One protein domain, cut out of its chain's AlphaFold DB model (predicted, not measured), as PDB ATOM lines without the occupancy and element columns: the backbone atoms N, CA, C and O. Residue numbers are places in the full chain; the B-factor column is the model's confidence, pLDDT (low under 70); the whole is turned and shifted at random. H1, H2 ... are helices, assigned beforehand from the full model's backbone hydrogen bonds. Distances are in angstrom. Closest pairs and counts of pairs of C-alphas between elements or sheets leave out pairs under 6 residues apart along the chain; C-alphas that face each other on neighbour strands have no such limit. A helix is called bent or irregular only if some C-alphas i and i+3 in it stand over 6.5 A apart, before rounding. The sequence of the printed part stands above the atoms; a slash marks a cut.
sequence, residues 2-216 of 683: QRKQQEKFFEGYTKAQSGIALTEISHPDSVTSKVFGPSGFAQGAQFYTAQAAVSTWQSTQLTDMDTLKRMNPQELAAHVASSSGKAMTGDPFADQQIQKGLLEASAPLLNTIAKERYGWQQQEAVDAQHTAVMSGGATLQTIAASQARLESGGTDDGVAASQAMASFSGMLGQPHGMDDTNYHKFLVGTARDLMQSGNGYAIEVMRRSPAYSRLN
ATOM      1  N   GLN A   2     235.856 361.506 276.855       38.00
ATOM      2  CA  GLN A   2     237.080 360.946 277.466       38.00
ATOM      3  C   GLN A   2     237.316 361.364 278.931       38.00
ATOM      4  O   GLN A   2     237.531 360.498 279.766       38.00
ATOM      5  N   ARG A   3     237.166 362.650 279.292       44.16
ATOM      6  CA  ARG A   3     237.365 363.114 280.684       44.16
ATOM      7  C   ARG A   3     236.455 362.419 281.708       44.16
ATOM      8  O   ARG A   3     236.916 362.017 282.765       44.16
ATOM      9  N   LYS A   4     235.180 362.206 281.360       46.03
ATOM     10  CA  LYS A   4     234.219 361.479 282.211       46.03
ATOM     11  C   LYS A   4     234.523 359.979 282.293       46.03
ATOM     12  O   LYS A   4     234.191 359.353 283.290       46.03
ATOM     13  N   GLN A   5     235.122 359.392 281.255       43.16
ATOM     14  CA  GLN A   5     235.590 358.001 281.296       43.16
ATOM     15  C   GLN A   5     236.834 357.859 282.180       43.16
ATOM     16  O   GLN A   5     236.919 356.902 282.940       43.16
ATOM     17  N   GLN A   6     237.739 358.837 282.135       46.28
ATOM     18  CA  GLN A   6     238.958 358.892 282.942       46.28
ATOM     19  C   GLN A   6     238.654 359.139 284.427       46.28
ATOM     20  O   GLN A   6     239.155 358.416 285.279       46.28
ATOM     21  N   GLU A   7     237.761 360.085 284.744       48.66
ATOM     22  CA  GLU A   7     237.253 360.316 286.108       48.66
ATOM     23  C   GLU A   7     236.634 359.034 286.687       48.66
ATOM     24  O   GLU A   7     236.981 358.624 287.791       48.66
ATOM     25  N   LYS A   8     235.788 358.344 285.907       47.31
ATOM     26  CA  LYS A   8     235.207 357.065 286.329       47.31
ATOM     27  C   LYS A   8     236.256 355.968 286.490       47.31
ATOM     28  O   LYS A   8     236.134 355.185 287.419       47.31
ATOM     29  N   PHE A   9     237.280 355.920 285.640       52.38
ATOM     30  CA  PHE A   9     238.405 354.991 285.776       52.38
ATOM     31  C   PHE A   9     239.156 355.177 287.089       52.38
ATOM     32  O   PHE A   9     239.317 354.217 287.838       52.38
ATOM     33  N   PHE A  10     239.525 356.407 287.434       51.75
ATOM     34  CA  PHE A  10     240.169 356.679 288.717       51.75
ATOM     35  C   PHE A  10     239.262 356.373 289.912       51.75
ATOM     36  O   PHE A  10     239.738 355.853 290.920       51.75
ATOM     37  N   GLU A  11     237.959 356.633 289.797       50.25
ATOM     38  CA  GLU A  11     236.973 356.291 290.827       50.25
ATOM     39  C   GLU A  11     236.875 354.767 291.044       50.25
ATOM     40  O   GLU A  11     236.830 354.285 292.173       50.25
ATOM     41  N   GLY A  12     236.911 353.987 289.964       45.28
ATOM     42  CA  GLY A  12     236.937 352.528 290.030       45.28
ATOM     43  C   GLY A  12     238.231 351.966 290.609       45.28
ATOM     44  O   GLY A  12     238.197 351.076 291.458       45.28
ATOM     45  N   TYR A  13     239.366 352.533 290.200       50.72
ATOM     46  CA  TYR A  13     240.694 352.212 290.729       50.72
ATOM     47  C   TYR A  13     240.757 352.442 292.247       50.72
ATOM     48  O   TYR A  13     241.134 351.548 293.004       50.72
ATOM     49  N   THR A  14     240.288 353.603 292.714       46.62
ATOM     50  CA  THR A  14     240.249 353.944 294.148       46.62
ATOM     51  C   THR A  14     239.254 353.096 294.946       46.62
ATOM     52  O   THR A  14     239.529 352.767 296.100       46.62
ATOM     53  N   LYS A  15     238.119 352.677 294.366       52.47
ATOM     54  CA  LYS A  15     237.185 351.763 295.052       52.47
ATOM     55  C   LYS A  15     237.710 350.329 295.154       52.47
ATOM     56  O   LYS A  15     237.541 349.719 296.208       52.47
ATOM     57  N   ALA A  16     238.386 349.805 294.133       47.41
ATOM     58  CA  ALA A  16     239.052 348.501 294.227       47.41
ATOM     59  C   ALA A  16     240.182 348.515 295.273       47.41
ATOM     60  O   ALA A  16     240.294 347.593 296.077       47.41
ATOM     61  N   GLN A  17     240.930 349.618 295.355       42.44
ATOM     62  CA  GLN A  17     241.925 349.871 296.402       42.44
ATOM     63  C   GLN A  17     241.334 349.889 297.825       42.44
ATOM     64  O   GLN A  17     242.037 349.589 298.788       42.44
ATOM     65  N   SER A  18     240.042 350.206 297.978       41.69
ATOM     66  CA  SER A  18     239.337 350.189 299.270       41.69
ATOM     67  C   SER A  18     238.816 348.808 299.704       41.69
ATOM     68  O   SER A  18     238.208 348.702 300.767       41.69
ATOM     69  N   GLY A  19     239.072 347.751 298.920       39.22
ATOM     70  CA  GLY A  19     238.750 346.366 299.283       39.22
ATOM     71  C   GLY A  19     237.374 345.865 298.836       39.22
ATOM     72  O   GLY A  19     236.940 344.811 299.294       39.22
ATOM     73  N   ILE A  20     236.680 346.584 297.945       53.22
ATOM     74  CA  ILE A  20     235.433 346.099 297.331       53.22
ATOM     75  C   ILE A  20     235.780 345.032 296.286       53.22
ATOM     76  O   ILE A  20     236.597 345.277 295.395       53.22
ATOM     77  N   ALA A  21     235.165 343.850 296.390       48.44
ATOM     78  CA  ALA A  21     235.469 342.719 295.520       48.44
ATOM     79  C   ALA A  21     235.106 343.023 294.055       48.44
ATOM     80  O   ALA A  21     234.026 343.541 293.759       48.44
ATOM     81  N   LEU A  22     235.984 342.641 293.118       49.69
ATOM     82  CA  LEU A  22     235.806 342.864 291.676       49.69
ATOM     83  C   LEU A  22     234.451 342.336 291.167       49.69
ATOM     84  O   LEU A  22     233.831 342.946 290.300       49.69
ATOM     85  N   THR A  23     233.961 341.248 291.766       49.50
ATOM     86  CA  THR A  23     232.668 340.619 291.480       49.50
ATOM     87  C   THR A  23     231.466 341.496 291.830       49.50
ATOM     88  O   THR A  23     230.476 341.452 291.108       49.50
ATOM     89  N   GLU A  24     231.531 342.313 292.887       52.47
ATOM     90  CA  GLU A  24     230.459 343.262 293.241       52.47
ATOM     91  C   GLU A  24     230.427 344.466 292.288       52.47
ATOM     92  O   GLU A  24     229.377 345.066 292.057       52.47
ATOM     93  N   ILE A  25     231.575 344.803 291.698       48.59
ATOM     94  CA  ILE A  25     231.746 345.958 290.813       48.59
ATOM     95  C   ILE A  25     231.299 345.642 289.376       48.59
ATOM     96  O   ILE A  25     230.759 346.513 288.689       48.59
ATOM     97  N   SER A  26     231.494 344.403 288.917       51.88
ATOM     98  CA  SER A  26     231.213 343.964 287.544       51.88
ATOM     99  C   SER A  26     229.836 343.312 287.348       51.88
ATOM    100  O   SER A  26     229.514 342.896 286.234       51.88
ATOM    101  N   HIS A  27     228.994 343.244 288.390       51.94
ATOM    102  CA  HIS A  27     227.704 342.553 288.327       51.94
ATOM    103  C   HIS A  27     226.774 343.108 287.220       51.94
ATOM    104  O   HIS A  27     226.522 344.321 287.165       51.94
ATOM    105  N   PRO A  28     226.203 342.237 286.359       49.66
ATOM    106  CA  PRO A  28     225.400 342.640 285.198       49.66
ATOM    107  C   PRO A  28     224.084 343.349 285.565       49.66
ATOM    108  O   PRO A  28     223.514 344.046 284.728       49.66
ATOM    109  N   ASP A  29     223.635 343.249 286.817       46.25
ATOM    110  CA  ASP A  29     222.438 343.931 287.317       46.25
ATOM    111  C   ASP A  29     222.690 345.293 287.974       46.25
ATOM    112  O   ASP A  29     221.727 345.971 288.346       46.25
ATOM    113  N   SER A  30     223.943 345.750 288.071       50.28
ATOM    114  CA  SER A  30     224.202 347.103 288.563       50.28
ATOM    115  C   SER A  30     223.654 348.132 287.567       50.28
ATOM    116  O   SER A  30     223.876 348.050 286.356       50.28
ATOM    117  N   VAL A  31     222.927 349.130 288.078       48.00
ATOM    118  CA  VAL A  31     222.315 350.216 287.282       48.00
ATOM    119  C   VAL A  31     223.356 350.921 286.390       48.00
ATOM    120  O   VAL A  31     223.029 351.473 285.342       48.00
ATOM    121  N   THR A  32     224.632 350.837 286.766       40.00
ATOM    122  CA  THR A  32     225.788 351.391 286.064       40.00
ATOM    123  C   THR A  32     226.221 350.574 284.832       40.00
ATOM    124  O   THR A  32     226.720 351.173 283.880       40.00
ATOM    125  N   SER A  33     226.021 349.246 284.804       43.62
ATOM    126  CA  SER A  33     226.423 348.376 283.677       43.62
ATOM    127  C   SER A  33     225.434 348.443 282.500       43.62
ATOM    128  O   SER A  33     225.845 348.425 281.338       43.62
ATOM    129  N   LYS A  34     224.135 348.626 282.792       44.44
ATOM    130  CA  LYS A  34     223.035 348.632 281.806       44.44
ATOM    131  C   LYS A  34     223.013 349.851 280.869       44.44
ATOM    132  O   LYS A  34     222.306 349.817 279.869       44.44
ATOM    133  N   VAL A  35     223.777 350.913 281.157       39.72
ATOM    134  CA  VAL A  35     223.730 352.178 280.389       39.72
ATOM    135  C   VAL A  35     224.977 352.422 279.519       39.72
ATOM    136  O   VAL A  35     224.883 353.155 278.539       39.72
ATOM    137  N   PHE A  36     226.144 351.829 279.817       39.06
ATOM    138  CA  PHE A  36     227.414 352.285 279.209       39.06
ATOM    139  C   PHE A  36     228.399 351.194 278.744       39.06
ATOM    140  O   PHE A  36     229.516 351.539 278.353       39.06
ATOM    141  N   GLY A  37     228.036 349.905 278.755       47.19
ATOM    142  CA  GLY A  37     229.030 348.830 278.581       47.19
ATOM    143  C   GLY A  37     230.029 348.812 279.753       47.19
ATOM    144  O   GLY A  37     229.754 349.470 280.760       47.19
ATOM    145  N   PRO A  38     231.163 348.081 279.688       52.16
ATOM    146  CA  PRO A  38     232.132 348.031 280.786       52.16
ATOM    147  C   PRO A  38     232.644 349.447 281.070       52.16
ATOM    148  O   PRO A  38     233.473 349.999 280.350       52.16
ATOM    149  N   SER A  39     232.046 350.085 282.075       62.81
ATOM    150  CA  SER A  39     232.260 351.498 282.356       62.81
ATOM    151  C   SER A  39     233.723 351.738 282.736       62.81
ATOM    152  O   SER A  39     234.348 350.850 283.313       62.81
ATOM    153  N   GLY A  40     234.266 352.934 282.468       51.25
ATOM    154  CA  GLY A  40     235.641 353.289 282.866       51.25
ATOM    155  C   GLY A  40     235.951 352.916 284.322       51.25
ATOM    156  O   GLY A  40     237.043 352.455 284.610       51.25
ATOM    157  N   PHE A  41     234.946 352.967 285.201       54.78
ATOM    158  CA  PHE A  41     234.982 352.475 286.581       54.78
ATOM    159  C   PHE A  41     235.352 350.991 286.726       54.78
ATOM    160  O   PHE A  41     236.261 350.654 287.478       54.78
ATOM    161  N   ALA A  42     234.707 350.091 285.986       55.97
ATOM    162  CA  ALA A  42     235.073 348.676 286.006       55.97
ATOM    163  C   ALA A  42     236.509 348.468 285.492       55.97
ATOM    164  O   ALA A  42     237.274 347.733 286.107       55.97
ATOM    165  N   GLN A  43     236.904 349.202 284.445       58.25
ATOM    166  CA  GLN A  43     238.260 349.137 283.885       58.25
ATOM    167  C   GLN A  43     239.335 349.614 284.871       58.25
ATOM    168  O   GLN A  43     240.406 349.020 284.934       58.25
ATOM    169  N   GLY A  44     239.058 350.649 285.669       50.28
ATOM    170  CA  GLY A  44     239.974 351.128 286.706       50.28
ATOM    171  C   GLY A  44     240.135 350.147 287.863       50.28
ATOM    172  O   GLY A  44     241.252 349.899 288.314       50.28
ATOM    173  N   ALA A  45     239.031 349.533 288.296       57.91
ATOM    174  CA  ALA A  45     239.045 348.482 289.312       57.91
ATOM    175  C   ALA A  45     239.810 347.231 288.841       57.91
ATOM    176  O   ALA A  45     240.633 346.677 289.574       57.91
ATOM    177  N   GLN A  46     239.582 346.821 287.589       62.06
ATOM    178  CA  GLN A  46     240.293 345.725 286.925       62.06
ATOM    179  C   GLN A  46     241.791 346.032 286.783       62.06
ATOM    180  O   GLN A  46     242.616 345.162 287.039       62.06
ATOM    181  N   PHE A  47     242.158 347.275 286.451       63.62
ATOM    182  CA  PHE A  47     243.556 347.696 286.329       63.62
ATOM    183  C   PHE A  47     244.297 347.696 287.674       63.62
ATOM    184  O   PHE A  47     245.416 347.194 287.747       63.62
ATOM    185  N   TYR A  48     243.674 348.189 288.752       62.28
ATOM    186  CA  TYR A  48     244.253 348.099 290.100       62.28
ATOM    187  C   TYR A  48     244.465 346.643 290.525       62.28
ATOM    188  O   TYR A  48     245.541 346.280 290.992       62.28
ATOM    189  N   THR A  49     243.451 345.799 290.319       66.50
ATOM    190  CA  THR A  49     243.517 344.370 290.658       66.50
ATOM    191  C   THR A  49     244.625 343.677 289.869       66.50
ATOM    192  O   THR A  49     245.392 342.900 290.435       66.50
ATOM    193  N   ALA A  50     244.772 344.024 288.588       66.44
ATOM    194  CA  ALA A  50     245.851 343.531 287.750       66.44
ATOM    195  C   ALA A  50     247.235 343.953 288.263       66.44
ATOM    196  O   ALA A  50     248.146 343.131 288.343       66.44
ATOM    197  N   GLN A  51     247.387 345.217 288.660       66.06
ATOM    198  CA  GLN A  51     248.635 345.742 289.207       66.06
ATOM    199  C   GLN A  51     248.988 345.089 290.551       66.06
ATOM    200  O   GLN A  51     250.115 344.633 290.730       66.06
ATOM    201  N   ALA A  52     248.020 344.962 291.463       64.50
ATOM    202  CA  ALA A  52     248.202 344.301 292.752       64.50
ATOM    203  C   ALA A  52     248.581 342.818 292.596       64.50
ATOM    204  O   ALA A  52     249.453 342.328 293.318       64.50
ATOM    205  N   ALA A  53     247.982 342.112 291.630       68.12
ATOM    206  CA  ALA A  53     248.327 340.729 291.312       68.12
ATOM    207  C   ALA A  53     249.768 340.600 290.785       68.12
ATOM    208  O   ALA A  53     250.513 339.738 291.251       68.12
ATOM    209  N   VAL A  54     250.198 341.494 289.884       71.56
ATOM    210  CA  VAL A  54     251.578 341.534 289.358       71.56
ATOM    211  C   VAL A  54     252.588 341.846 290.469       71.56
ATOM    212  O   VAL A  54     253.607 341.166 290.576       71.56
ATOM    213  N   SER A  55     252.301 342.824 291.332       66.19
ATOM    214  CA  SER A  55     253.174 343.193 292.453       66.19
ATOM    215  C   SER A  55     253.268 342.093 293.514       66.19
ATOM    216  O   SER A  55     254.364 341.789 293.986       66.19
ATOM    217  N   THR A  56     252.149 341.445 293.847       71.38
ATOM    218  CA  THR A  56     252.124 340.289 294.762       71.38
ATOM    219  C   THR A  56     252.922 339.126 294.183       71.38
ATOM    220  O   THR A  56     253.733 338.518 294.883       71.38
ATOM    221  N   TRP A  57     252.748 338.846 292.889       83.69
ATOM    222  CA  TRP A  57     253.521 337.829 292.186       83.69
ATOM    223  C   TRP A  57     255.022 338.133 292.247       83.69
ATOM    224  O   TRP A  57     255.795 337.277 292.674       83.69
ATOM    225  N   GLN A  58     255.437 339.359 291.911       73.19
ATOM    226  CA  GLN A  58     256.843 339.767 291.933       73.19
ATOM    227  C   GLN A  58     257.451 339.666 293.340       73.19
ATOM    228  O   GLN A  58     258.542 339.121 293.493       73.19
ATOM    229  N   SER A  59     256.742 340.138 294.369       68.75
ATOM    230  CA  SER A  59     257.178 340.032 295.768       68.75
ATOM    231  C   SER A  59     257.314 338.575 296.219       68.75
ATOM    232  O   SER A  59     258.297 338.227 296.874       68.75
ATOM    233  N   THR A  60     256.391 337.706 295.800       73.75
ATOM    234  CA  THR A  60     256.471 336.263 296.068       73.75
ATOM    235  C   THR A  60     257.720 335.662 295.421       73.75
ATOM    236  O   THR A  60     258.478 334.977 296.094       73.75
ATOM    237  N   GLN A  61     258.015 335.990 294.155       81.38
ATOM    238  CA  GLN A  61     259.226 335.486 293.491       81.38
ATOM    239  C   GLN A  61     260.520 335.994 294.150       81.38
ATOM    240  O   GLN A  61     261.497 335.258 294.242       81.38
ATOM    241  N   LEU A  62     260.544 337.243 294.625       73.00
ATOM    242  CA  LEU A  62     261.691 337.780 295.365       73.00
ATOM    243  C   LEU A  62     261.859 337.120 296.740       73.00
ATOM    244  O   LEU A  62     262.985 336.901 297.173       73.00
ATOM    245  N   THR A  63     260.759 336.767 297.404       74.88
ATOM    246  CA  THR A  63     260.786 336.020 298.672       74.88
ATOM    247  C   THR A  63     261.284 334.589 298.452       74.88
ATOM    248  O   THR A  63     262.087 334.080 299.230       74.88
ATOM    249  N   ASP A  64     260.899 333.974 297.332       81.56
ATOM    250  CA  ASP A  64     261.299 332.619 296.945       81.56
ATOM    251  C   ASP A  64     262.664 332.567 296.228       81.56
ATOM    252  O   ASP A  64     263.044 331.518 295.700       81.56
ATOM    253  N   MET A  65     263.429 333.668 296.201       81.88
ATOM    254  CA  MET A  65     264.671 333.797 295.420       81.88
ATOM    255  C   MET A  65     265.671 332.669 295.699       81.88
ATOM    256  O   MET A  65     266.325 332.163 294.784       81.88
ATOM    257  N   ASP A  66     265.743 332.221 296.952       78.56
ATOM    258  CA  ASP A  66     266.628 331.143 297.388       78.56
ATOM    259  C   ASP A  66     266.295 329.783 296.755       78.56
ATOM    260  O   ASP A  66     267.192 328.972 296.510       78.56
ATOM    261  N   THR A  67     265.019 329.569 296.434       84.62
ATOM    262  CA  THR A  67     264.509 328.396 295.718       84.62
ATOM    263  C   THR A  67     264.651 328.586 294.206       84.62
ATOM    264  O   THR A  67     265.124 327.691 293.504       84.62
ATOM    265  N   LEU A  68     264.319 329.776 293.690       83.38
ATOM    266  CA  LEU A  68     264.347 330.083 292.252       83.38
ATOM    267  C   LEU A  68     265.755 330.054 291.648       83.38
ATOM    268  O   LEU A  68     265.941 329.594 290.513       83.38
ATOM    269  N   LYS A  69     266.766 330.507 292.400       81.69
ATOM    270  CA  LYS A  69     268.158 330.499 291.930       81.69
ATOM    271  C   LYS A  69     268.677 329.083 291.650       81.69
ATOM    272  O   LYS A  69     269.531 328.937 290.780       81.69
ATOM    273  N   ARG A  70     268.094 328.055 292.286       84.56
ATOM    274  CA  ARG A  70     268.490 326.635 292.179       84.56
ATOM    275  C   ARG A  70     267.784 325.849 291.069       84.56
ATOM    276  O   ARG A  70     268.243 324.772 290.711       84.56
ATOM    277  N   MET A  71     266.673 326.353 290.531       84.69
ATOM    278  CA  MET A  71     265.938 325.679 289.446       84.69
ATOM    279  C   MET A  71     266.772 325.646 288.158       84.69
ATOM    280  O   MET A  71     267.607 326.517 287.948       84.69
ATOM    281  N   ASN A  72     266.553 324.714 287.234       80.81
ATOM    282  CA  ASN A  72     267.134 324.844 285.886       80.81
ATOM    283  C   ASN A  72     266.319 325.846 285.022       80.81
ATOM    284  O   ASN A  72     265.256 326.302 285.447       80.81
ATOM    285  N   PRO A  73     266.794 326.289 283.838       73.88
ATOM    286  CA  PRO A  73     266.056 327.254 283.014       73.88
ATOM    287  C   PRO A  73     264.654 326.784 282.594       73.88
ATOM    288  O   PRO A  73     263.741 327.606 282.543       73.88
ATOM    289  N   GLN A  74     264.464 325.486 282.324       74.00
ATOM    290  CA  GLN A  74     263.153 324.941 281.958       74.00
ATOM    291  C   GLN A  74     262.190 324.909 283.153       74.00
ATOM    292  O   GLN A  74     261.036 325.305 283.021       74.00
ATOM    293  N   GLU A  75     262.666 324.494 284.327       80.25
ATOM    294  CA  GLU A  75     261.917 324.496 285.588       80.25
ATOM    295  C   GLU A  75     261.570 325.910 286.026       80.25
ATOM    296  O   GLU A  75     260.439 326.161 286.426       80.25
ATOM    297  N   LEU A  76     262.511 326.847 285.895       79.81
ATOM    298  CA  LEU A  76     262.272 328.250 286.195       79.81
ATOM    299  C   LEU A  76     261.205 328.825 285.259       79.81
ATOM    300  O   LEU A  76     260.284 329.488 285.725       79.81
ATOM    301  N   ALA A  77     261.288 328.544 283.957       73.62
ATOM    302  CA  ALA A  77     260.273 328.973 283.000       73.62
ATOM    303  C   ALA A  77     258.898 328.359 283.316       73.62
ATOM    304  O   ALA A  77     257.895 329.069 283.296       73.62
ATOM    305  N   ALA A  78     258.844 327.072 283.673       78.44
ATOM    306  CA  ALA A  78     257.613 326.398 284.083       78.44
ATOM    307  C   ALA A  78     257.058 326.949 285.407       78.44
ATOM    308  O   ALA A  78     255.848 327.126 285.540       78.44
ATOM    309  N   HIS A  79     257.922 327.273 286.370       83.62
ATOM    310  CA  HIS A  79     257.549 327.877 287.645       83.62
ATOM    311  C   HIS A  79     257.004 329.293 287.451       83.62
ATOM    312  O   HIS A  79     255.936 329.628 287.965       83.62
ATOM    313  N   VAL A  80     257.692 330.115 286.659       80.00
ATOM    314  CA  VAL A  80     257.256 331.465 286.277       80.00
ATOM    315  C   VAL A  80     255.930 331.409 285.511       80.00
ATOM    316  O   VAL A  80     255.032 332.190 285.804       80.00
ATOM    317  N   ALA A  81     255.752 330.450 284.598       78.62
ATOM    318  CA  ALA A  81     254.497 330.242 283.871       78.62
ATOM    319  C   ALA A  81     253.349 329.718 284.761       78.62
ATOM    320  O   ALA A  81     252.194 330.101 284.598       78.62
ATOM    321  N   SER A  82     253.641 328.845 285.728       84.38
ATOM    322  CA  SER A  82     252.636 328.323 286.662       84.38
ATOM    323  C   SER A  82     252.202 329.384 287.672       84.38
ATOM    324  O   SER A  82     251.010 329.563 287.925       84.38
ATOM    325  N   SER A  83     253.162 330.114 288.237       83.06
ATOM    326  CA  SER A  83     252.905 331.202 289.182       83.06
ATOM    327  C   SER A  83     252.197 332.383 288.518       83.06
ATOM    328  O   SER A  83     251.309 332.963 289.139       83.06
ATOM    329  N   SER A  84     252.502 332.688 287.251       80.12
ATOM    330  CA  SER A  84     251.760 333.687 286.475       80.12
ATOM    331  C   SER A  84     250.313 333.264 286.223       80.12
ATOM    332  O   SER A  84     249.408 334.079 286.377       80.12
ATOM    333  N   GLY A  85     250.063 331.982 285.935       79.75
ATOM    334  CA  GLY A  85     248.707 331.441 285.808       79.75
ATOM    335  C   GLY A  85     247.883 331.550 287.097       79.75
ATOM    336  O   GLY A  85     246.692 331.840 287.038       79.75
ATOM    337  N   LYS A  86     248.514 331.390 288.268       84.75
ATOM    338  CA  LYS A  86     247.864 331.568 289.584       84.75
ATOM    339  C   LYS A  86     247.535 333.026 289.913       84.75
ATOM    340  O   LYS A  86     246.695 333.261 290.773       84.75
ATOM    341  N   ALA A  87     248.196 333.981 289.261       80.56
ATOM    342  CA  ALA A  87     247.936 335.406 289.443       80.56
ATOM    343  C   ALA A  87     246.707 335.896 288.655       80.56
ATOM    344  O   ALA A  87     246.288 337.034 288.847       80.56
ATOM    345  N   MET A  88     246.138 335.064 287.775       85.69
ATOM    346  CA  MET A  88     244.947 335.404 286.994       85.69
ATOM    347  C   MET A  88     243.704 335.496 287.886       85.69
ATOM    348  O   MET A  88     243.547 334.764 288.862       85.69
ATOM    349  N   THR A  89     242.803 336.398 287.520       78.62
ATOM    350  CA  THR A  89     241.601 336.764 288.281       78.62
ATOM    351  C   THR A  89     240.322 336.159 287.706       78.62
ATOM    352  O   THR A  89     239.289 336.175 288.377       78.62
ATOM    353  N   GLY A  90     240.373 335.622 286.479       74.06
ATOM    354  CA  GLY A  90     239.219 335.079 285.760       74.06
ATOM    355  C   GLY A  90     238.396 336.139 285.019       74.06
ATOM    356  O   GLY A  90     237.435 335.791 284.332       74.06
ATOM    357  N   ASP A  91     238.763 337.419 285.134       78.38
ATOM    358  CA  ASP A  91     238.203 338.513 284.344       78.38
ATOM    359  C   ASP A  91     239.065 338.743 283.086       78.38
ATOM    360  O   ASP A  91     240.242 339.076 283.218       78.38
ATOM    361  N   PRO A  92     238.516 338.625 281.858       70.88
ATOM    362  CA  PRO A  92     239.316 338.680 280.631       70.88
ATOM    363  C   PRO A  92     240.110 339.977 280.428       70.88
ATOM    364  O   PRO A  92     241.169 339.957 279.801       70.88
ATOM    365  N   PHE A  93     239.610 341.115 280.925       68.75
ATOM    366  CA  PHE A  93     240.278 342.405 280.758       68.75
ATOM    367  C   PHE A  93     241.383 342.592 281.800       68.75
ATOM    368  O   PHE A  93     242.496 342.985 281.443       68.75
ATOM    369  N   ALA A  94     241.106 342.275 283.068       65.81
ATOM    370  CA  ALA A  94     242.121 342.261 284.115       65.81
ATOM    371  C   ALA A  94     243.233 341.258 283.778       65.81
ATOM    372  O   ALA A  94     244.403 341.620 283.829       65.81
ATOM    373  N   ASP A  95     242.885 340.053 283.322       72.94
ATOM    374  CA  ASP A  95     243.840 339.002 282.961       72.94
ATOM    375  C   ASP A  95     244.739 339.418 281.788       72.94
ATOM    376  O   ASP A  95     245.937 339.142 281.805       72.94
ATOM    377  N   GLN A  96     244.224 340.167 280.806       73.75
ATOM    378  CA  GLN A  96     245.053 340.725 279.732       73.75
ATOM    379  C   GLN A  96     246.071 341.756 280.260       73.75
ATOM    380  O   GLN A  96     247.219 341.783 279.806       73.75
ATOM    381  N   GLN A  97     245.679 342.596 281.226       71.25
ATOM    382  CA  GLN A  97     246.597 343.545 281.868       71.25
ATOM    383  C   GLN A  97     247.596 342.840 282.791       71.25
ATOM    384  O   GLN A  97     248.768 343.211 282.798       71.25
ATOM    385  N   ILE A  98     247.171 341.792 283.503       72.69
ATOM    386  CA  ILE A  98     248.042 340.933 284.315       72.69
ATOM    387  C   ILE A  98     249.078 340.273 283.416       72.69
ATOM    388  O   ILE A  98     250.263 340.402 283.679       72.69
ATOM    389  N   GLN A  99     248.677 339.638 282.312       78.88
ATOM    390  CA  GLN A  99     249.614 339.015 281.372       78.88
ATOM    391  C   GLN A  99     250.655 340.010 280.856       78.88
ATOM    392  O   GLN A  99     251.847 339.700 280.834       78.88
ATOM    393  N   LYS A 100     250.229 341.223 280.489       74.12
ATOM    394  CA  LYS A 100     251.143 342.281 280.054       74.12
ATOM    395  C   LYS A 100     252.087 342.725 281.178       74.12
ATOM    396  O   LYS A 100     253.290 342.818 280.947       74.12
ATOM    397  N   GLY A 101     251.567 342.966 282.381       69.00
ATOM    398  CA  GLY A 101     252.367 343.379 283.536       69.00
ATOM    399  C   GLY A 101     253.342 342.296 283.997       69.00
ATOM    400  O   GLY A 101     254.483 342.599 284.328       69.00
ATOM    401  N   LEU A 102     252.945 341.023 283.934       78.50
ATOM    402  CA  LEU A 102     253.809 339.879 284.210       78.50
ATOM    403  C   LEU A 102     254.912 339.742 283.156       78.50
ATOM    404  O   LEU A 102     256.058 339.505 283.521       78.50
ATOM    405  N   LEU A 103     254.615 339.950 281.869       76.25
ATOM    406  CA  LEU A 103     255.639 339.988 280.819       76.25
ATOM    407  C   LEU A 103     256.663 341.106 281.076       76.25
ATOM    408  O   LEU A 103     257.864 340.845 281.040       76.25
ATOM    409  N   GLU A 104     256.208 342.318 281.407       74.31
ATOM    410  CA  GLU A 104     257.083 343.463 281.700       74.31
ATOM    411  C   GLU A 104     257.903 343.257 282.991       74.31
ATOM    412  O   GLU A 104     259.086 343.595 283.028       74.31
ATOM    413  N   ALA A 105     257.322 342.638 284.026       70.50
ATOM    414  CA  ALA A 105     258.003 342.339 285.289       70.50
ATOM    415  C   ALA A 105     258.933 341.110 285.221       70.50
ATOM    416  O   ALA A 105     259.898 341.019 285.983       70.50
ATOM    417  N   SER A 106     258.674 340.165 284.315       72.12
ATOM    418  CA  SER A 106     259.432 338.913 284.234       72.12
ATOM    419  C   SER A 106     260.873 339.118 283.771       72.12
ATOM    420  O   SER A 106     261.777 338.510 284.332       72.12
ATOM    421  N   ALA A 107     261.123 340.008 282.807       70.19
ATOM    422  CA  ALA A 107     262.468 340.255 282.286       70.19
ATOM    423  C   ALA A 107     263.475 340.723 283.367       70.19
ATOM    424  O   ALA A 107     264.517 340.077 283.521       70.19
ATOM    425  N   PRO A 108     263.209 341.787 284.155       66.19
ATOM    426  CA  PRO A 108     264.124 342.205 285.217       66.19
ATOM    427  C   PRO A 108     264.241 341.168 286.339       66.19
ATOM    428  O   PRO A 108     265.337 340.963 286.857       66.19
ATOM    429  N   LEU A 109     263.152 340.469 286.677       74.06
ATOM    430  CA  LEU A 109     263.180 339.393 287.665       74.06
ATOM    431  C   LEU A 109     264.086 338.236 287.215       74.06
ATOM    432  O   LEU A 109     264.924 337.784 287.989       74.06
ATOM    433  N   LEU A 110     263.960 337.785 285.965       75.62
ATOM    434  CA  LEU A 110     264.797 336.725 285.398       75.62
ATOM    435  C   LEU A 110     266.275 337.125 285.375       75.62
ATOM    436  O   LEU A 110     267.129 336.294 285.674       75.62
ATOM    437  N   ASN A 111     266.586 338.394 285.094       69.19
ATOM    438  CA  ASN A 111     267.954 338.909 285.190       69.19
ATOM    439  C   ASN A 111     268.492 338.883 286.631       69.19
ATOM    440  O   ASN A 111     269.651 338.521 286.838       69.19
ATOM    441  N   THR A 112     267.676 339.235 287.629       70.56
ATOM    442  CA  THR A 112     268.055 339.125 289.047       70.56
ATOM    443  C   THR A 112     268.271 337.665 289.449       70.56
ATOM    444  O   THR A 112     269.320 337.344 290.000       70.56
ATOM    445  N   ILE A 113     267.351 336.765 289.091       74.38
ATOM    446  CA  ILE A 113     267.481 335.323 289.354       74.38
ATOM    447  C   ILE A 113     268.733 334.759 288.677       74.38
ATOM    448  O   ILE A 113     269.425 333.939 289.269       74.38
ATOM    449  N   ALA A 114     269.068 335.201 287.461       69.44
ATOM    450  CA  ALA A 114     270.274 334.769 286.762       69.44
ATOM    451  C   ALA A 114     271.562 335.223 287.473       69.44
ATOM    452  O   ALA A 114     272.503 334.437 287.569       69.44
ATOM    453  N   LYS A 115     271.605 336.452 288.005       70.06
ATOM    454  CA  LYS A 115     272.741 336.947 288.805       70.06
ATOM    455  C   LYS A 115     272.898 336.171 290.113       70.06
ATOM    456  O   LYS A 115     273.999 335.721 290.419       70.06
ATOM    457  N   GLU A 116     271.802 335.965 290.837       69.25
ATOM    458  CA  GLU A 116     271.783 335.181 292.079       69.25
ATOM    459  C   GLU A 116     272.141 333.713 291.832       69.25
ATOM    460  O   GLU A 116     272.905 333.117 292.588       69.25
ATOM    461  N   ARG A 117     271.654 333.130 290.731       73.81
ATOM    462  CA  ARG A 117     272.039 331.788 290.285       73.81
ATOM    463  C   ARG A 117     273.520 331.718 289.974       73.81
ATOM    464  O   ARG A 117     274.143 330.743 290.357       73.81
ATOM    465  N   TYR A 118     274.083 332.712 289.299       66.44
ATOM    466  CA  TYR A 118     275.507 332.726 288.985       66.44
ATOM    467  C   TYR A 118     276.363 332.774 290.259       66.44
ATOM    468  O   TYR A 118     277.278 331.969 290.401       66.44
ATOM    469  N   GLY A 119     276.020 333.637 291.223       68.12
ATOM    470  CA  GLY A 119     276.690 333.677 292.530       68.12
ATOM    471  C   GLY A 119     276.525 332.375 293.323       68.12
ATOM    472  O   GLY A 119     277.493 331.858 293.879       68.12
ATOM    473  N   TRP A 120     275.324 331.791 293.318       74.00
ATOM    474  CA  TRP A 120     275.069 330.493 293.942       74.00
ATOM    475  C   TRP A 120     275.826 329.351 293.258       74.00
ATOM    476  O   TRP A 120     276.422 328.552 293.959       74.00
ATOM    477  N   GLN A 121     275.865 329.287 291.925       67.00
ATOM    478  CA  GLN A 121     276.612 328.271 291.175       67.00
ATOM    479  C   GLN A 121     278.114 328.384 291.414       67.00
ATOM    480  O   GLN A 121     278.794 327.366 291.489       67.00
ATOM    481  N   GLN A 122     278.639 329.606 291.554       63.09
ATOM    482  CA  GLN A 122     280.020 329.801 291.981       63.09
ATOM    483  C   GLN A 122     280.229 329.219 293.378       63.09
ATOM    484  O   GLN A 122     281.115 328.389 293.542       63.09
ATOM    485  N   GLN A 123     279.390 329.579 294.354       69.12
ATOM    486  CA  GLN A 123     279.513 329.067 295.720       69.12
ATOM    487  C   GLN A 123     279.329 327.544 295.798       69.12
ATOM    488  O   GLN A 123     280.122 326.870 296.439       69.12
ATOM    489  N   GLU A 124     278.343 326.985 295.100       71.25
ATOM    490  CA  GLU A 124     278.099 325.545 295.027       71.25
ATOM    491  C   GLU A 124     279.267 324.822 294.354       71.25
ATOM    492  O   GLU A 124     279.649 323.750 294.807       71.25
ATOM    493  N   ALA A 125     279.890 325.404 293.325       69.19
ATOM    494  CA  ALA A 125     281.098 324.839 292.733       69.19
ATOM    495  C   ALA A 125     282.268 324.831 293.729       69.19
ATOM    496  O   ALA A 125     282.991 323.835 293.798       69.19
ATOM    497  N   VAL A 126     282.432 325.890 294.537       72.81
ATOM    498  CA  VAL A 126     283.423 325.923 295.627       72.81
ATOM    499  C   VAL A 126     283.114 324.864 296.680       72.81
ATOM    500  O   VAL A 126     284.010 324.120 297.074       72.81
ATOM    501  N   ASP A 127     281.860 324.750 297.108       76.75
ATOM    502  CA  ASP A 127     281.428 323.801 298.135       76.75
ATOM    503  C   ASP A 127     281.523 322.348 297.638       76.75
ATOM    504  O   ASP A 127     281.949 321.452 298.372       76.75
ATOM    505  N   ALA A 128     281.184 322.101 296.371       76.00
ATOM    506  CA  ALA A 128     281.326 320.812 295.709       76.00
ATOM    507  C   ALA A 128     282.801 320.442 295.546       76.00
ATOM    508  O   ALA A 128     283.169 319.299 295.815       76.00
ATOM    509  N   GLN A 129     283.662 321.395 295.178       80.31
ATOM    510  CA  GLN A 129     285.103 321.170 295.134       80.31
ATOM    511  C   GLN A 129     285.666 320.913 296.532       80.31
ATOM    512  O   GLN A 129     286.435 319.972 296.700       80.31
ATOM    513  N   HIS A 130     285.257 321.676 297.546       84.50
ATOM    514  CA  HIS A 130     285.645 321.446 298.937       84.50
ATOM    515  C   HIS A 130     285.241 320.041 299.391       84.50
ATOM    516  O   HIS A 130     286.062 319.285 299.905       84.50
ATOM    517  N   THR A 131     284.001 319.638 299.112       82.25
ATOM    518  CA  THR A 131     283.491 318.295 299.413       82.25
ATOM    519  C   THR A 131     284.268 317.212 298.663       82.25
ATOM    520  O   THR A 131     284.637 316.198 299.257       82.25
ATOM    521  N   ALA A 132     284.572 317.427 297.380       82.19
ATOM    522  CA  ALA A 132     285.359 316.505 296.568       82.19
ATOM    523  C   ALA A 132     286.795 316.369 297.088       82.19
ATOM    524  O   ALA A 132     287.293 315.251 297.197       82.19
ATOM    525  N   VAL A 133     287.437 317.472 297.481       88.81
ATOM    526  CA  VAL A 133     288.775 317.465 298.087       88.81
ATOM    527  C   VAL A 133     288.750 316.763 299.441       88.81
ATOM    528  O   VAL A 133     289.602 315.917 299.696       88.81
ATOM    529  N   MET A 134     287.755 317.024 300.290       91.69
ATOM    530  CA  MET A 134     287.608 316.332 301.575       91.69
ATOM    531  C   MET A 134     287.395 314.824 301.392       91.69
ATOM    532  O   MET A 134     288.049 314.023 302.066       91.69
ATOM    533  N   SER A 135     286.546 314.422 300.442       85.69
ATOM    534  CA  SER A 135     286.338 313.013 300.095       85.69
ATOM    535  C   SER A 135     287.600 312.382 299.508       85.69
ATOM    536  O   SER A 135     287.955 311.267 299.882       85.69
ATOM    537  N   GLY A 136     288.298 313.082 298.613       85.75
ATOM    538  CA  GLY A 136     289.564 312.639 298.037       85.75
ATOM    539  C   GLY A 136     290.643 312.473 299.105       85.75
ATOM    540  O   GLY A 136     291.370 311.483 299.096       85.75
ATOM    541  N   GLY A 137     290.692 313.389 300.074       89.44
ATOM    542  CA  GLY A 137     291.592 313.329 301.218       89.44
ATOM    543  C   GLY A 137     291.307 312.134 302.125       89.44
ATOM    544  O   GLY A 137     292.242 311.453 302.536       89.44
ATOM    545  N   ALA A 138     290.034 311.820 302.382       88.06
ATOM    546  CA  ALA A 138     289.635 310.634 303.143       88.06
ATOM    547  C   ALA A 138     289.951 309.319 302.398       88.06
ATOM    548  O   ALA A 138     290.434 308.356 303.002       88.06
ATOM    549  N   THR A 139     289.733 309.280 301.080       86.19
ATOM    550  CA  THR A 139     290.111 308.143 300.227       86.19
ATOM    551  C   THR A 139     291.621 307.930 300.242       86.19
ATOM    552  O   THR A 139     292.082 306.818 300.497       86.19
ATOM    553  N   LEU A 140     292.397 308.999 300.040       89.69
ATOM    554  CA  LEU A 140     293.854 308.959 300.120       89.69
ATOM    555  C   LEU A 140     294.312 308.485 301.501       89.69
ATOM    556  O   LEU A 140     295.154 307.596 301.582       89.69
ATOM    557  N   GLN A 141     293.735 309.025 302.576       90.88
ATOM    558  CA  GLN A 141     294.040 308.605 303.940       90.88
ATOM    559  C   GLN A 141     293.811 307.101 304.125       90.88
ATOM    560  O   GLN A 141     294.650 306.424 304.711       90.88
ATOM    561  N   THR A 142     292.704 306.575 303.602       85.38
ATOM    562  CA  THR A 142     292.353 305.154 303.711       85.38
ATOM    563  C   THR A 142     293.348 304.272 302.958       85.38
ATOM    564  O   THR A 142     293.892 303.344 303.551       85.38
ATOM    565  N   ILE A 143     293.631 304.591 301.690       84.12
ATOM    566  CA  ILE A 143     294.546 303.823 300.827       84.12
ATOM    567  C   ILE A 143     295.981 303.877 301.367       84.12
ATOM    568  O   ILE A 143     296.644 302.846 301.498       84.12
ATOM    569  N   ALA A 144     296.458 305.071 301.727       85.12
ATOM    570  CA  ALA A 144     297.813 305.263 302.230       85.12
ATOM    571  C   ALA A 144     298.012 304.582 303.592       85.12
ATOM    572  O   ALA A 144     299.012 303.894 303.790       85.12
ATOM    573  N   ALA A 145     297.041 304.688 304.507       83.12
ATOM    574  CA  ALA A 145     297.116 304.010 305.799       83.12
ATOM    575  C   ALA A 145     296.993 302.482 305.674       83.12
ATOM    576  O   ALA A 145     297.617 301.765 306.458       83.12
ATOM    577  N   SER A 146     296.222 301.953 304.711       78.56
ATOM    578  CA  SER A 146     296.172 300.505 304.461       78.56
ATOM    579  C   SER A 146     297.482 299.979 303.886       78.56
ATOM    580  O   SER A 146     297.961 298.940 304.332       78.56
ATOM    581  N   GLN A 147     298.102 300.718 302.962       75.06
ATOM    582  CA  GLN A 147     299.391 300.337 302.393       75.06
ATOM    583  C   GLN A 147     300.502 300.386 303.448       75.06
ATOM    584  O   GLN A 147     301.320 299.478 303.532       75.06
ATOM    585  N   ALA A 148     300.501 301.408 304.306       71.12
ATOM    586  CA  ALA A 148     301.503 301.570 305.356       71.12
ATOM    587  C   ALA A 148     301.479 300.459 306.430       71.12
ATOM    588  O   ALA A 148     302.427 300.357 307.213       71.12
ATOM    589  N   ARG A 149     300.415 299.640 306.476       66.25
ATOM    590  CA  ARG A 149     300.259 298.480 307.376       66.25
ATOM    591  C   ARG A 149     300.748 297.155 306.779       66.25
ATOM    592  O   ARG A 149     300.898 296.196 307.529       66.25
ATOM    593  N   LEU A 150     300.971 297.076 305.469       58.12
ATOM    594  CA  LEU A 150     301.462 295.872 304.798       58.12
ATOM    595  C   LEU A 150     302.995 295.958 304.695       58.12
ATOM    596  O   LEU A 150     303.522 296.712 303.883       58.12
ATOM    597  N   GLU A 151     303.726 295.200 305.518       49.66
ATOM    598  CA  GLU A 151     305.206 295.198 305.541       49.66
ATOM    599  C   GLU A 151     305.855 294.672 304.241       49.66
ATOM    600  O   GLU A 151     307.049 294.864 304.018       49.66
ATOM    601  N   SER A 152     305.082 294.060 303.339       47.41
ATOM    602  CA  SER A 152     305.529 293.611 302.018       47.41
ATOM    603  C   SER A 152     304.621 294.180 300.924       47.41
ATOM    604  O   SER A 152     303.685 293.521 300.473       47.41
ATOM    605  N   GLY A 153     304.864 295.422 300.510       43.78
ATOM    606  CA  GLY A 153     304.137 296.023 299.392       43.78
ATOM    607  C   GLY A 153     304.471 295.310 298.081       43.78
ATOM    608  O   GLY A 153     305.597 295.404 297.594       43.78
ATOM    609  N   GLY A 154     303.493 294.616 297.497       49.41
ATOM    610  CA  GLY A 154     303.538 294.278 296.078       49.41
ATOM    611  C   GLY A 154     303.587 295.563 295.243       49.41
ATOM    612  O   GLY A 154     303.123 296.619 295.678       49.41
ATOM    613  N   THR A 155     304.151 295.494 294.037       52.44
ATOM    614  CA  THR A 155     304.291 296.645 293.126       52.44
ATOM    615  C   THR A 155     302.966 297.353 292.826       52.44
ATOM    616  O   THR A 155     302.972 298.550 292.549       52.44
ATOM    617  N   ASP A 156     301.839 296.648 292.939       53.81
ATOM    618  CA  ASP A 156     300.507 297.146 292.589       53.81
ATOM    619  C   ASP A 156     299.915 298.087 293.662       53.81
ATOM    620  O   ASP A 156     299.269 299.082 293.324       53.81
ATOM    621  N   ASP A 157     300.214 297.870 294.948       54.50
ATOM    622  CA  ASP A 157     299.697 298.704 296.049       54.50
ATOM    623  C   ASP A 157     300.376 300.085 296.102       54.50
ATOM    624  O   ASP A 157     299.750 301.097 296.428       54.50
ATOM    625  N   GLY A 158     301.656 300.161 295.709       62.72
ATOM    626  CA  GLY A 158     302.387 301.427 295.567       62.72
ATOM    627  C   GLY A 158     301.900 302.291 294.409       62.72
ATOM    628  O   GLY A 158     301.959 303.524 294.486       62.72
ATOM    629  N   VAL A 159     301.355 301.662 293.368       70.50
ATOM    630  CA  VAL A 159     300.726 302.363 292.247       70.50
ATOM    631  C   VAL A 159     299.398 302.985 292.687       70.50
ATOM    632  O   VAL A 159     299.162 304.153 292.381       70.50
ATOM    633  N   ALA A 160     298.578 302.276 293.470       73.50
ATOM    634  CA  ALA A 160     297.285 302.776 293.947       73.50
ATOM    635  C   ALA A 160     297.408 304.009 294.860       73.50
ATOM    636  O   ALA A 160     296.692 304.995 294.670       73.50
ATOM    637  N   ALA A 161     298.345 304.008 295.815       76.56
ATOM    638  CA  ALA A 161     298.571 305.179 296.663       76.56
ATOM    639  C   ALA A 161     299.153 306.361 295.878       76.56
ATOM    640  O   ALA A 161     298.709 307.492 296.060       76.56
ATOM    641  N   SER A 162     300.087 306.109 294.955       79.25
ATOM    642  CA  SER A 162     300.646 307.156 294.089       79.25
ATOM    643  C   SER A 162     299.573 307.783 293.189       79.25
ATOM    644  O   SER A 162     299.536 309.003 293.024       79.25
ATOM    645  N   GLN A 163     298.654 306.973 292.654       81.56
ATOM    646  CA  GLN A 163     297.495 307.446 291.897       81.56
ATOM    647  C   GLN A 163     296.546 308.266 292.775       81.56
ATOM    648  O   GLN A 163     296.163 309.362 292.375       81.56
ATOM    649  N   ALA A 164     296.226 307.803 293.988       83.19
ATOM    650  CA  ALA A 164     295.383 308.547 294.925       83.19
ATOM    651  C   ALA A 164     296.002 309.901 295.320       83.19
ATOM    652  O   ALA A 164     295.290 310.903 295.392       83.19
ATOM    653  N   MET A 165     297.326 309.958 295.517       86.25
ATOM    654  CA  MET A 165     298.055 311.207 295.774       86.25
ATOM    655  C   MET A 165     297.986 312.159 294.579       86.25
ATOM    656  O   MET A 165     297.706 313.344 294.761       86.25
ATOM    657  N   ALA A 166     298.199 311.654 293.360       84.94
ATOM    658  CA  ALA A 166     298.109 312.454 292.141       84.94
ATOM    659  C   ALA A 166     296.684 312.982 291.910       84.94
ATOM    660  O   ALA A 166     296.506 314.164 291.613       84.94
ATOM    661  N   SER A 167     295.663 312.141 292.112       85.50
ATOM    662  CA  SER A 167     294.255 312.537 292.024       85.50
ATOM    663  C   SER A 167     293.904 313.605 293.055       85.50
ATOM    664  O   SER A 167     293.325 314.622 292.687       85.50
ATOM    665  N   PHE A 168     294.298 313.423 294.320       91.69
ATOM    666  CA  PHE A 168     294.063 314.416 295.368       91.69
ATOM    667  C   PHE A 168     294.783 315.740 295.068       91.69
ATOM    668  O   PHE A 168     294.167 316.801 295.123       91.69
ATOM    669  N   SER A 169     296.059 315.690 294.668       89.81
ATOM    670  CA  SER A 169     296.816 316.892 294.302       89.81
ATOM    671  C   SER A 169     296.198 317.636 293.114       89.81
ATOM    672  O   SER A 169     296.263 318.863 293.079       89.81
ATOM    673  N   GLY A 170     295.601 316.925 292.153       84.75
ATOM    674  CA  GLY A 170     294.890 317.535 291.029       84.75
ATOM    675  C   GLY A 170     293.634 318.306 291.449       84.75
ATOM    676  O   GLY A 170     293.301 319.310 290.827       84.75
ATOM    677  N   MET A 171     292.968 317.891 292.534       87.12
ATOM    678  CA  MET A 171     291.762 318.553 293.056       87.12
ATOM    679  C   MET A 171     292.061 319.863 293.802       87.12
ATOM    680  O   MET A 171     291.165 320.691 293.961       87.12
ATOM    681  N   LEU A 172     293.309 320.065 294.243       90.44
ATOM    682  CA  LEU A 172     293.743 321.273 294.954       90.44
ATOM    683  C   LEU A 172     293.926 322.488 294.040       90.44
ATOM    684  O   LEU A 172     294.186 323.568 294.551       90.44
ATOM    685  N   GLY A 173     293.838 322.325 292.716       86.38
ATOM    686  CA  GLY A 173     294.011 323.422 291.768       86.38
ATOM    687  C   GLY A 173     292.958 324.523 291.922       86.38
ATOM    688  O   GLY A 173     291.810 324.266 292.288       86.38
ATOM    689  N   GLN A 174     293.350 325.756 291.591       83.25
ATOM    690  CA  GLN A 174     292.448 326.906 291.584       83.25
ATOM    691  C   GLN A 174     291.336 326.702 290.548       83.25
ATOM    692  O   GLN A 174     291.646 326.571 289.359       83.25
ATOM    693  N   PRO A 175     290.057 326.670 290.961       76.00
ATOM    694  CA  PRO A 175     288.955 326.563 290.017       76.00
ATOM    695  C   PRO A 175     288.886 327.787 289.099       76.00
ATOM    696  O   PRO A 175     289.182 328.921 289.489       76.00
ATOM    697  N   HIS A 176     288.474 327.555 287.852       67.00
ATOM    698  CA  HIS A 176     288.341 328.610 286.852       67.00
ATOM    699  C   HIS A 176     287.353 329.692 287.315       67.00
ATOM    700  O   HIS A 176     286.189 329.403 287.579       67.00
ATOM    701  N   GLY A 177     287.815 330.944 287.367       65.44
ATOM    702  CA  GLY A 177     286.996 332.106 287.734       65.44
ATOM    703  C   GLY A 177     287.004 332.473 289.222       65.44
ATOM    704  O   GLY A 177     286.422 333.494 289.573       65.44
ATOM    705  N   MET A 178     287.678 331.702 290.083       77.00
ATOM    706  CA  MET A 178     287.889 332.069 291.486       77.00
ATOM    707  C   MET A 178     289.060 333.046 291.616       77.00
ATOM    708  O   MET A 178     290.155 332.773 291.124       77.00
ATOM    709  N   ASP A 179     288.845 334.170 292.297       80.38
ATOM    710  CA  ASP A 179     289.917 335.112 292.619       80.38
ATOM    711  C   ASP A 179     290.879 334.552 293.680       80.38
ATOM    712  O   ASP A 179     290.527 333.682 294.482       80.38
ATOM    713  N   ASP A 180     292.097 335.089 293.711       81.19
ATOM    714  CA  ASP A 180     293.157 334.601 294.596       81.19
ATOM    715  C   ASP A 180     292.794 334.714 296.085       81.19
ATOM    716  O   ASP A 180     293.148 333.840 296.872       81.19
ATOM    717  N   THR A 181     292.022 335.728 296.495       81.88
ATOM    718  CA  THR A 181     291.654 335.898 297.912       81.88
ATOM    719  C   THR A 181     290.705 334.794 298.373       81.88
ATOM    720  O   THR A 181     290.875 334.227 299.455       81.88
ATOM    721  N   ASN A 182     289.706 334.458 297.558       79.25
ATOM    722  CA  ASN A 182     288.794 333.357 297.857       79.25
ATOM    723  C   ASN A 182     289.479 331.990 297.739       79.25
ATOM    724  O   ASN A 182     289.194 331.098 298.541       79.25
ATOM    725  N   TYR A 183     290.452 331.852 296.838       86.69
ATOM    726  CA  TYR A 183     291.265 330.644 296.738       86.69
ATOM    727  C   TYR A 183     292.150 330.414 297.975       86.69
ATOM    728  O   TYR A 183     292.219 329.293 298.477       86.69
ATOM    729  N   HIS A 184     292.746 331.463 298.553       87.75
ATOM    730  CA  HIS A 184     293.474 331.354 299.826       87.75
ATOM    731  C   HIS A 184     292.564 330.882 300.964       87.75
ATOM    732  O   HIS A 184     292.913 329.954 301.696       87.75
ATOM    733  N   LYS A 185     291.362 331.464 301.089       86.88
ATOM    734  CA  LYS A 185     290.376 331.039 302.099       86.88
ATOM    735  C   LYS A 185     289.985 329.575 301.929       86.88
ATOM    736  O   LYS A 185     289.915 328.853 302.923       86.88
ATOM    737  N   PHE A 186     289.766 329.140 300.689       88.62
ATOM    738  CA  PHE A 186     289.491 327.747 300.358       88.62
ATOM    739  C   PHE A 186     290.630 326.823 300.815       88.62
ATOM    740  O   PHE A 186     290.368 325.836 301.504       88.62
ATOM    741  N   LEU A 187     291.888 327.154 300.502       92.06
ATOM    742  CA  LEU A 187     293.048 326.350 300.896       92.06
ATOM    743  C   LEU A 187     293.225 326.297 302.420       92.06
ATOM    744  O   LEU A 187     293.414 325.217 302.974       92.06
ATOM    745  N   VAL A 188     293.114 327.430 303.118       92.75
ATOM    746  CA  VAL A 188     293.229 327.481 304.587       92.75
ATOM    747  C   VAL A 188     292.107 326.683 305.259       92.75
ATOM    748  O   VAL A 188     292.374 325.917 306.188       92.75
ATOM    749  N   GLY A 189     290.865 326.828 304.786       90.88
ATOM    750  CA  GLY A 189     289.711 326.076 305.287       90.88
ATOM    751  C   GLY A 189     289.877 324.571 305.083       90.88
ATOM    752  O   GLY A 189     289.828 323.808 306.045       90.88
ATOM    753  N   THR A 190     290.204 324.167 303.855       92.00
ATOM    754  CA  THR A 190     290.448 322.765 303.490       92.00
ATOM    755  C   THR A 190     291.574 322.152 304.325       92.00
ATOM    756  O   THR A 190     291.415 321.067 304.882       92.00
ATOM    757  N   ALA A 191     292.714 322.841 304.452       93.50
ATOM    758  CA  ALA A 191     293.859 322.358 305.221       93.50
ATOM    759  C   ALA A 191     293.473 322.094 306.681       93.50
ATOM    760  O   ALA A 191     293.764 321.028 307.230       93.50
ATOM    761  N   ARG A 192     292.765 323.044 307.297       93.44
ATOM    762  CA  ARG A 192     292.275 322.926 308.670       93.44
ATOM    763  C   ARG A 192     291.295 321.765 308.835       93.44
ATOM    764  O   ARG A 192     291.418 321.010 309.802       93.44
ATOM    765  N   ASP A 193     290.351 321.600 307.917       91.69
ATOM    766  CA  ASP A 193     289.331 320.555 308.004       91.69
ATOM    767  C   ASP A 193     289.920 319.158 307.767       91.69
ATOM    768  O   ASP A 193     289.555 318.208 308.470       91.69
ATOM    769  N   LEU A 194     290.901 319.025 306.867       92.06
ATOM    770  CA  LEU A 194     291.683 317.796 306.695       92.06
ATOM    771  C   LEU A 194     292.461 317.445 307.969       92.06
ATOM    772  O   LEU A 194     292.404 316.298 308.420       92.06
ATOM    773  N   MET A 195     293.136 318.420 308.590       92.19
ATOM    774  CA  MET A 195     293.835 318.218 309.866       92.19
ATOM    775  C   MET A 195     292.868 317.786 310.974       92.19
ATOM    776  O   MET A 195     293.133 316.827 311.701       92.19
ATOM    777  N   GLN A 196     291.727 318.466 311.094       89.31
ATOM    778  CA  GLN A 196     290.719 318.178 312.111       89.31
ATOM    779  C   GLN A 196     290.076 316.798 311.921       89.31
ATOM    780  O   GLN A 196     289.793 316.119 312.913       89.31
ATOM    781  N   SER A 197     289.880 316.381 310.669       87.31
ATOM    782  CA  SER A 197     289.320 315.074 310.305       87.31
ATOM    783  C   SER A 197     290.331 313.930 310.425       87.31
ATOM    784  O   SER A 197     289.949 312.767 310.343       87.31
ATOM    785  N   GLY A 198     291.611 314.236 310.665       89.25
ATOM    786  CA  GLY A 198     292.668 313.236 310.810       89.25
ATOM    787  C   GLY A 198     293.229 312.715 309.483       89.25
ATOM    788  O   GLY A 198     293.837 311.648 309.466       89.25
ATOM    789  N   ASN A 199     293.057 313.456 308.385       93.38
ATOM    790  CA  ASN A 199     293.566 313.098 307.059       93.38
ATOM    791  C   ASN A 199     295.035 313.542 306.894       93.38
ATOM    792  O   ASN A 199     295.345 314.414 306.078       93.38
ATOM    793  N   GLY A 200     295.939 312.965 307.694       92.56
ATOM    794  CA  GLY A 200     297.370 313.300 307.743       92.56
ATOM    795  C   GLY A 200     298.089 313.180 306.395       92.56
ATOM    796  O   GLY A 200     298.841 314.069 306.000       92.56
ATOM    797  N   TYR A 201     297.794 312.134 305.623       92.62
ATOM    798  CA  TYR A 201     298.400 311.949 304.300       92.62
ATOM    799  C   TYR A 201     297.957 313.015 303.295       92.62
ATOM    800  O   TYR A 201     298.757 313.480 302.484       92.62
ATOM    801  N   ALA A 202     296.695 313.438 303.367       92.88
ATOM    802  CA  ALA A 202     296.157 314.480 302.503       92.88
ATOM    803  C   ALA A 202     296.789 315.844 302.807       92.88
ATOM    804  O   ALA A 202     297.183 316.556 301.885       92.88
ATOM    805  N   ILE A 203     296.961 316.190 304.088       93.75
ATOM    806  CA  ILE A 203     297.627 317.445 304.452       93.75
ATOM    807  C   ILE A 203     299.117 317.433 304.078       93.75
ATOM    808  O   ILE A 203     299.624 318.450 303.622       93.75
ATOM    809  N   GLU A 204     299.813 316.296 304.173       91.88
ATOM    810  CA  GLU A 204     301.201 316.173 303.697       91.88
ATOM    811  C   GLU A 204     301.324 316.390 302.185       91.88
ATOM    812  O   GLU A 204     302.220 317.108 301.733       91.88
ATOM    813  N   VAL A 205     300.412 315.819 301.391       92.81
ATOM    814  CA  VAL A 205     300.362 316.076 299.943       92.81
ATOM    815  C   VAL A 205     300.051 317.546 299.671       92.81
ATOM    816  O   VAL A 205     300.714 318.168 298.844       92.81
ATOM    817  N   MET A 206     299.096 318.126 300.401       93.56
ATOM    818  CA  MET A 206     298.738 319.534 300.269       93.56
ATOM    819  C   MET A 206     299.930 320.445 300.570       93.56
ATOM    820  O   MET A 206     300.257 321.281 299.735       93.56
ATOM    821  N   ARG A 207     300.648 320.236 301.680       92.44
ATOM    822  CA  ARG A 207     301.841 321.015 302.072       92.44
ATOM    823  C   ARG A 207     302.969 320.977 301.041       92.44
ATOM    824  O   ARG A 207     303.733 321.929 300.936       92.44
ATOM    825  N   ARG A 208     303.082 319.879 300.289       90.00
ATOM    826  CA  ARG A 208     304.076 319.704 299.215       90.00
ATOM    827  C   ARG A 208     303.584 320.206 297.860       90.00
ATOM    828  O   ARG A 208     304.363 320.254 296.910       90.00
ATOM    829  N   SER A 209     302.301 320.541 297.748       90.12
ATOM    830  CA  SER A 209     301.710 320.990 296.496       90.12
ATOM    831  C   SER A 209     302.088 322.446 296.184       90.12
ATOM    832  O   SER A 209     302.207 323.266 297.101       90.12
ATOM    833  N   PRO A 210     302.161 322.824 294.895       87.25
ATOM    834  CA  PRO A 210     302.313 324.224 294.490       87.25
ATOM    835  C   PRO A 210     301.163 325.139 294.944       87.25
ATOM    836  O   PRO A 210     301.294 326.361 294.893       87.25
ATOM    837  N   ALA A 211     300.019 324.577 295.352       86.31
ATOM    838  CA  ALA A 211     298.895 325.347 295.876       86.31
ATOM    839  C   ALA A 211     299.211 325.913 297.267       86.31
ATOM    840  O   ALA A 211     298.936 327.080 297.527       86.31
ATOM    841  N   TYR A 212     299.855 325.130 298.135       87.06
ATOM    842  CA  TYR A 212     300.196 325.551 299.498       87.06
ATOM    843  C   TYR A 212     301.294 326.617 299.529       87.06
ATOM    844  O   TYR A 212     301.243 327.523 300.353       87.06
ATOM    845  N   SER A 213     302.232 326.591 298.573       86.88
ATOM    846  CA  SER A 213     303.263 327.632 298.436       86.88
ATOM    847  C   SER A 213     302.727 329.006 298.014       86.88
ATOM    848  O   SER A 213     303.499 329.958 297.958       86.88
ATOM    849  N   ARG A 214     301.436 329.118 297.671       86.81
ATOM    850  CA  ARG A 214     300.791 330.407 297.371       86.81
ATOM    851  C   ARG A 214     300.273 331.118 298.620       86.81
ATOM    852  O   ARG A 214     300.035 332.317 298.548       86.81
ATOM    853  N   LEU A 215     300.108 330.405 299.736       90.12
ATOM    854  CA  LEU A 215     299.693 330.997 301.008       90.12
ATOM    855  C   LEU A 215     300.732 332.013 301.495       90.12
ATOM    856  O   LEU A 215     301.929 331.873 301.235       90.12
ATOM    857  N   ASN A 216     300.275 333.040 302.207       91.12
ATOM    858  CA  ASN A 216     301.196 334.001 302.810       91.12
ATOM    859  C   ASN A 216     301.883 333.406 304.065       91.12
ATOM    860  O   ASN A 216     301.393 332.419 304.621       91.12
TER     861      ASN A 216
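What this domain is: This is residues 2 to 216 of the 683 residues of an uncharacterized protein of Sphingomonas sp. YZ-8 (UniProt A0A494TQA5). This is a long, thin rod threaded by one very long helix, H7, which joins two lobes. In the first lobe H4 and H6 run beside the first part of H7 as a loose bundle, with H1 and H2 packed on residues 40 to 49 of H4 and H3 at the far tip; in the second, H8, H9 and H10 pack on the last part of H7, and residues 149 to 156 stick out at the other tip. The printed part has 215 residues with ten named helices, H1 to H10 in order along the chain, and no named strand; its class is all helix. It is extended, with a radius of gyration of the C-alphas of 31.0 A and spans of 102 by 34 by 24 A.

Where its parts are: H1 is residues 2 to 17, 22.5 A long, and begins at C-alpha 2, at (237.080, 360.946, 277.466). H2, residues 22 to 25, and H3, residues 33 to 36, are short. H4 is residues 40 to 63, 34.4 A long, and H5 is residues 65 to 68. H6 is residues 73 to 86, 19.8 A long. H7, the longest, is residues 92 to 147 and measures 74.5 A, from C-alpha 92 at (239.316, 338.680, 280.631) to C-alpha 147 at (299.391, 300.337, 302.393). It has a kink of 37 degrees near residue 106, and is neither bent nor irregular, but only just: C-alphas 104 and 107 are 6.3 A apart. H8 is residues 155 to 171, 25.2 A long; H9 is residues 180 to 197, 25.4 A; H10 is residues 200 to 208, 12.6 A, ending at C-alpha 208, at (304.076, 319.704, 299.215).

How they stand to each other: H7 is the hub, touching five other helices. H4, H6 and H7 form an up-and-down bundle, each helix running against the one before it. H4 touches residues 93 to 109 of H7 at a shallow tilt of 6 degrees, the same way; the closest C-alphas are those of Gln 46 and Ala 94, 4.8 A apart. H6 is close to H7 but not clearly touching, with C-alphas 84 and 102 at 6.9 A. H1 touches H4 at a steep tilt of 45 degrees, closest at the C-alphas of Gly 12 and Phe 41, 4.0 A. H2 touches H4 too, closest at C-alphas 25 and 42, 6.4 A, while H3 touches no helix. H5 and H7 only just touch, with 3 pairs of C-alphas within 8 A, the closest 68 and 113 at 6.8 A. H7 and H8 are a helical hairpin, at a shallow tilt of 34 degrees, only just short of steep; their closest C-alphas, 140 and 164, are 5.4 A apart. H9 touches H7 at a steep tilt of 50 degrees, with C-alphas 134 and 194 closest at 6.7 A. H10 is about perpendicular to H7, at 78 degrees, and touches it closest at C-alphas 137 and 202, 4.9 A. H9 and H10 are a second helical hairpin, closest at C-alphas 191 and 203, 6.2 A. Every O i to N i+4 pair is within hydrogen-bond range in H1, H4, H6, H9 and H10, against 50 of 52 in H7 and 12 of 13 in H8; H2, H3 and H5 are too short for such a pair.

The domain as a whole: The two C-alphas farthest apart, those of Val 35 and Ser 152, are 102.9 A apart. The printed part has no cut, and no link is long. The mean pLDDT of the printed part is 72.3; 79 residues are under 70, among them residues 2 to 53 and 149 to 158.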